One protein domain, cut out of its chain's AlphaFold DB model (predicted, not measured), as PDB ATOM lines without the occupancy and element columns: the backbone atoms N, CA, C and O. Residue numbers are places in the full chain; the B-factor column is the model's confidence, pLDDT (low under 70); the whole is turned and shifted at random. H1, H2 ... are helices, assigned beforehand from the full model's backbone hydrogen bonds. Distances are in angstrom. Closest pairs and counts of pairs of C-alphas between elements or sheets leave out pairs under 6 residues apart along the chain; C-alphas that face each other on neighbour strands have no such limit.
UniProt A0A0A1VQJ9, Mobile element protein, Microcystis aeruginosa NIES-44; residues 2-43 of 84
ATOM      1  N   LEU A   2     -29.596 -54.556 -41.750       79.25
ATOM      2  CA  LEU A   2     -30.276 -53.294 -41.410       79.25
ATOM      3  C   LEU A   2     -30.276 -52.323 -42.595       79.25
ATOM      4  O   LEU A   2     -31.307 -51.724 -42.855       79.25
ATOM      5  N   GLU A   3     -29.178 -52.250 -43.352       82.25
ATOM      6  CA  GLU A   3     -29.050 -51.398 -44.542       82.25
ATOM      7  C   GLU A   3     -30.195 -51.589 -45.548       82.25
ATOM      8  O   GLU A   3     -30.913 -50.648 -45.880       82.25
ATOM      9  N   ASN A   4     -30.469 -52.842 -45.908       84.69
ATOM     10  CA  ASN A   4     -31.594 -53.189 -46.777       84.69
ATOM     11  C   ASN A   4     -32.963 -52.939 -46.124       84.69
ATOM     12  O   ASN A   4     -33.951 -52.797 -46.832       84.69
ATOM     13  N   HIS A   5     -33.049 -52.954 -44.789       84.44
ATOM     14  CA  HIS A   5     -34.311 -52.780 -44.060       84.44
ATOM     15  C   HIS A   5     -34.782 -51.327 -44.071       84.44
ATOM     16  O   HIS A   5     -35.976 -51.078 -44.191       84.44
ATOM     17  N   TRP A   6     -33.859 -50.365 -43.966       88.19
ATOM     18  CA  TRP A   6     -34.223 -48.951 -44.067       88.19
ATOM     19  C   TRP A   6     -34.273 -48.458 -45.520       88.19
ATOM     20  O   TRP A   6     -35.057 -47.560 -45.805       88.19
ATOM     21  N   ASN A   7     -33.524 -49.072 -46.449       90.31
ATOM     22  CA  ASN A   7     -33.663 -48.887 -47.906       90.31
ATOM     23  C   ASN A   7     -33.731 -47.410 -48.360       90.31
ATOM     24  O   ASN A   7     -34.589 -47.029 -49.155       90.31
ATOM     25  N   GLY A   8     -32.873 -46.551 -47.804       88.44
ATOM     26  CA  GLY A   8     -32.851 -45.120 -48.135       88.44
ATOM     27  C   GLY A   8     -33.876 -44.254 -47.387       88.44
ATOM     28  O   GLY A   8     -33.937 -43.052 -47.633       88.44
ATOM     29  N   SER A   9     -34.658 -44.821 -46.464       89.81
ATOM     30  CA  SER A   9     -35.536 -44.062 -45.560       89.81
ATOM     31  C   SER A   9     -34.750 -43.074 -44.691       89.81
ATOM     32  O   SER A   9     -33.698 -43.389 -44.147       89.81
ATOM     33  N   ILE A  10     -35.269 -41.871 -44.491       91.38
ATOM     34  CA  ILE A  10     -34.575 -40.875 -43.669       91.38
ATOM     35  C   ILE A  10     -34.688 -41.268 -42.185       91.38
ATOM     36  O   ILE A  10     -35.778 -41.536 -41.685       91.38
ATOM     37  N   LEU A  11     -33.544 -41.332 -41.497       91.88
ATOM     38  CA  LEU A  11     -33.426 -41.616 -40.060       91.88
ATOM     39  C   LEU A  11     -33.058 -40.329 -39.302       91.88
ATOM     40  O   LEU A  11     -32.033 -40.266 -38.624       91.88
ATOM     41  N   ASP A  12     -33.845 -39.278 -39.498       92.56
ATOM     42  CA  ASP A  12     -33.620 -37.945 -38.924       92.56
ATOM     43  C   ASP A  12     -33.976 -37.869 -37.436       92.56
ATOM     44  O   ASP A  12     -33.333 -37.145 -36.674       92.56
ATOM     45  N   GLU A  13     -34.956 -38.658 -37.005       95.31
ATOM     46  CA  GLU A  13     -35.381 -38.731 -35.613       95.31
ATOM     47  C   GLU A  13     -34.861 -39.983 -34.899       95.31
ATOM     48  O   GLU A  13     -34.848 -41.100 -35.430       95.31
ATOM     49  N   ILE A  14     -34.519 -39.812 -33.616       93.56
ATOM     50  CA  ILE A  14     -34.120 -40.912 -32.725       93.56
ATOM     51  C   ILE A  14     -35.213 -41.988 -32.689       93.56
ATOM     52  O   ILE A  14     -34.912 -43.180 -32.742       93.56
ATOM     53  N   GLU A  15     -36.483 -41.585 -32.611       93.81
ATOM     54  CA  GLU A  15     -37.600 -42.526 -32.567       93.81
ATOM     55  C   GLU A  15     -37.691 -43.357 -33.854       93.81
ATOM     56  O   GLU A  15     -37.844 -44.581 -33.785       93.81
ATOM     57  N   THR A  16     -37.531 -42.718 -35.014       92.69
ATOM     58  CA  THR A  16     -37.504 -43.381 -36.321       92.69
ATOM     59  C   THR A  16     -36.372 -44.402 -36.384       92.69
ATOM     60  O   THR A  16     -36.622 -45.582 -36.650       92.69
ATOM     61  N   ALA A  17     -35.148 -44.008 -36.022       92.44
ATOM     62  CA  ALA A  17     -34.004 -44.917 -35.977       92.44
ATOM     63  C   ALA A  17     -34.246 -46.120 -35.045       92.44
ATOM     64  O   ALA A  17     -33.968 -47.265 -35.412       92.44
ATOM     65  N   LEU A  18     -34.830 -45.893 -33.863       94.12
ATOM     66  CA  LEU A  18     -35.163 -46.962 -32.918       94.12
ATOM     67  C   LEU A  18     -36.243 -47.908 -33.455       94.12
ATOM     68  O   LEU A  18     -36.154 -49.115 -33.222       94.12
ATOM     69  N   LYS A  19     -37.257 -47.402 -34.163       91.94
ATOM     70  CA  LYS A  19     -38.301 -48.234 -34.787       91.94
ATOM     71  C   LYS A  19     -37.715 -49.139 -35.867       91.94
ATOM     72  O   LYS A  19     -37.993 -50.340 -35.861       91.94
ATOM     73  N   PHE A  20     -36.858 -48.610 -36.738       92.31
ATOM     74  CA  PHE A  20     -36.158 -49.426 -37.737       92.31
ATOM     75  C   PHE A  20     -35.262 -50.472 -37.077       92.31
ATOM     76  O   PHE A  20     -35.346 -51.656 -37.408       92.31
ATOM     77  N   ALA A  21     -34.473 -50.063 -36.080       91.81
ATOM     78  CA  ALA A  21     -33.613 -50.977 -35.341       91.81
ATOM     79  C   ALA A  21     -34.406 -52.085 -34.634       91.81
ATOM     80  O   ALA A  21     -33.914 -53.196 -34.545       91.81
ATOM     81  N   LYS A  22     -35.622 -51.830 -34.136       91.88
ATOM     82  CA  LYS A  22     -36.448 -52.855 -33.465       91.88
ATOM     83  C   LYS A  22     -37.149 -53.800 -34.437       91.88
ATOM     84  O   LYS A  22     -37.322 -54.975 -34.130       91.88
ATOM     85  N   THR A  23     -37.587 -53.284 -35.581       91.62
ATOM     86  CA  THR A  23     -38.376 -54.048 -36.563       91.62
ATOM     87  C   THR A  23     -37.515 -54.842 -37.534       91.62
ATOM     88  O   THR A  23     -38.026 -55.759 -38.173       91.62
ATOM     89  N   MET A  24     -36.220 -54.532 -37.640       89.88
ATOM     90  CA  MET A  24     -35.316 -55.336 -38.452       89.88
ATOM     91  C   MET A  24     -35.219 -56.762 -37.907       89.88
ATOM     92  O   MET A  24     -35.334 -57.023 -36.706       89.88
ATOM     93  N   THR A  25     -34.886 -57.669 -38.812       86.56
ATOM     94  CA  THR A  25     -34.608 -59.059 -38.482       86.56
ATOM     95  C   THR A  25     -33.214 -59.410 -38.980       86.56
ATOM     96  O   THR A  25     -32.859 -59.171 -40.142       86.56
ATOM     97  N   TRP A  26     -32.399 -59.991 -38.105       80.62
ATOM     98  CA  TRP A  26     -31.105 -60.555 -38.463       80.62
ATOM     99  C   TRP A  26     -31.150 -62.070 -38.272       80.62
ATOM    100  O   TRP A  26     -31.406 -62.553 -37.173       80.62
ATOM    101  N   LYS A  27     -30.959 -62.822 -39.368       79.25
ATOM    102  CA  LYS A  27     -31.078 -64.294 -39.407       79.25
ATOM    103  C   LYS A  27     -32.354 -64.826 -38.720       79.25
ATOM    104  O   LYS A  27     -32.300 -65.756 -37.926       79.25
ATOM    105  N   GLY A  28     -33.501 -64.201 -38.987       84.44
ATOM    106  CA  GLY A  28     -34.787 -64.595 -38.392       84.44
ATOM    107  C   GLY A  28     -35.019 -64.123 -36.949       84.44
ATOM    108  O   GLY A  28     -36.105 -64.338 -36.422       84.44
ATOM    109  N   LYS A  29     -34.047 -63.460 -36.308       86.56
ATOM    110  CA  LYS A  29     -34.149 -62.972 -34.927       86.56
ATOM    111  C   LYS A  29     -34.272 -61.450 -34.875       86.56
ATOM    112  O   LYS A  29     -33.570 -60.739 -35.596       86.56
ATOM    113  N   HIS A  30     -35.135 -60.960 -33.988       87.69
ATOM    114  CA  HIS A  30     -35.227 -59.536 -33.680       87.69
ATOM    115  C   HIS A  30     -34.101 -59.112 -32.730       87.69
ATOM    116  O   HIS A  30     -33.757 -59.862 -31.810       87.69
ATOM    117  N   PRO A  31     -33.513 -57.926 -32.932       89.94
ATOM    118  CA  PRO A  31     -32.463 -57.417 -32.064       89.94
ATOM    119  C   PRO A  31     -33.025 -56.856 -30.752       89.94
ATOM    120  O   PRO A  31     -34.163 -56.396 -30.667       89.94
ATOM    121  N   ILE A  32     -32.175 -56.836 -29.727       91.38
ATOM    122  CA  ILE A  32     -32.443 -56.144 -28.465       91.38
ATOM    123  C   ILE A  32     -31.937 -54.710 -28.611       91.38
ATOM    124  O   ILE A  32     -30.749 -54.490 -28.837       91.38
ATOM    125  N   VAL A  33     -32.834 -53.735 -28.476       92.62
ATOM    126  CA  VAL A  33     -32.522 -52.319 -28.714       92.62
ATOM    127  C   VAL A  33     -32.681 -51.522 -27.426       92.62
ATOM    128  O   VAL A  33     -33.755 -51.517 -26.824       92.62
ATOM    129  N   LYS A  34     -31.625 -50.801 -27.035       93.62
ATOM    130  CA  LYS A  34     -31.619 -49.878 -25.893       93.62
ATOM    131  C   LYS A  34     -31.124 -48.504 -26.343       93.62
ATOM    132  O   LYS A  34     -30.069 -48.406 -26.959       93.62
ATOM    133  N   LEU A  35     -31.875 -47.458 -26.001       94.06
ATOM    134  CA  LEU A  35     -31.422 -46.075 -26.137       94.06
ATOM    135  C   LEU A  35     -30.588 -45.703 -24.905       94.06
ATOM    136  O   LEU A  35     -31.023 -45.933 -23.777       94.06
ATOM    137  N   ILE A  36     -29.407 -45.130 -25.128       93.06
ATOM    138  CA  ILE A  36     -28.540 -44.594 -24.075       93.06
ATOM    139  C   ILE A  36     -28.502 -43.079 -24.265       93.06
ATOM    140  O   ILE A  36     -28.040 -42.599 -25.295       93.06
ATOM    141  N   THR A  37     -29.017 -42.335 -23.289       94.38
ATOM    142  CA  THR A  37     -29.050 -40.860 -23.292       94.38
ATOM    143  C   THR A  37     -27.899 -40.246 -22.496       94.38
ATOM    144  O   THR A  37     -27.782 -39.029 -22.397       94.38
ATOM    145  N   GLU A  38     -27.074 -41.089 -21.884       93.50
ATOM    146  CA  GLU A  38     -25.907 -40.677 -21.117       93.50
ATOM    147  C   GLU A  38     -24.842 -40.081 -22.042       93.50
ATOM    148  O   GLU A  38     -24.695 -40.475 -23.203       93.50
ATOM    149  N   THR A  39     -24.081 -39.119 -21.524       91.50
ATOM    150  CA  THR A  39     -22.988 -38.524 -22.292       91.50
ATOM    151  C   THR A  39     -21.877 -39.550 -22.461       91.50
ATOM    152  O   THR A  39     -21.343 -40.070 -21.485       91.50
ATOM    153  N   TYR A  40     -21.502 -39.821 -23.710       86.50
ATOM    154  CA  TYR A  40     -20.381 -40.702 -24.000       86.50
ATOM    155  C   TYR A  40     -19.060 -39.991 -23.692       86.50
ATOM    156  O   TYR A  40     -18.640 -39.085 -24.421       86.50
ATOM    157  N   GLU A  41     -18.400 -40.402 -22.612       89.31
ATOM    158  CA  GLU A  41     -17.110 -39.846 -22.217       89.31
ATOM    159  C   GLU A  41     -16.037 -40.154 -23.271       89.31
ATOM    160  O   GLU A  41     -15.749 -41.304 -23.614       89.31
ATOM    161  N   LYS A  42     -15.419 -39.099 -23.809       86.06
ATOM    162  CA  LYS A  42     -14.353 -39.210 -24.810       86.06
ATOM    163  C   LYS A  42     -12.990 -39.267 -24.122       86.06
ATOM    164  O   LYS A  42     -12.775 -38.655 -23.086       86.06
ATOM    165  N   GLY A  43     -12.041 -39.985 -24.724       85.50
ATOM    166  CA  GLY A  43     -10.672 -40.100 -24.202       85.50
ATOM    167  C   GLY A  43     -10.470 -41.204 -23.159       85.50
ATOM    168  O   GLY A  43      -9.329 -41.480 -22.790       85.50
TER     169      GLY A  43
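This is residues 2 to 43 of the 84 residues of the protein "Mobile element protein" of Microcystis aeruginosa NIES-44 (UniProt A0A0A1VQJ9). With little regular structure, the model is a small flat body of two helices, short H1 packed on longer H2, from which a long unnamed stretch runs on, folds back near Gly 28, passes H2 and sticks out as a tail at residues 36 to 43. The printed part has 42 residues, with H1 then H2 and no named strand; its class is all helix, though the named elements hold only 15 residues. It is loose, with a radius of gyration of the C-alphas of 12.4 A, and elongated, spanning 35 by 23 by 19 A.

H1, residues 2 to 6, touches H2, residues 14 to 23; their closest C-alphas, those of Trp 6 and Phe 20, are 6.6 A apart. The link between them is short, 7 residues. In H1 and H2 every O i to N i+4 pair is within hydrogen-bond range.

H1 begins at C-alpha 2 (-30.276, -53.294, -41.410). H2 measures 14.3 A from C-alpha 14 (-34.120, -40.912, -32.725) to C-alpha 23 (-38.376, -54.048, -36.563).

The C-alphas farthest apart, of Gly 28 and Gly 43, are 37.2 A apart. Residues 36 to 43 stand free. The printed part has no cut, and no printed residue is under 70 in pLDDT.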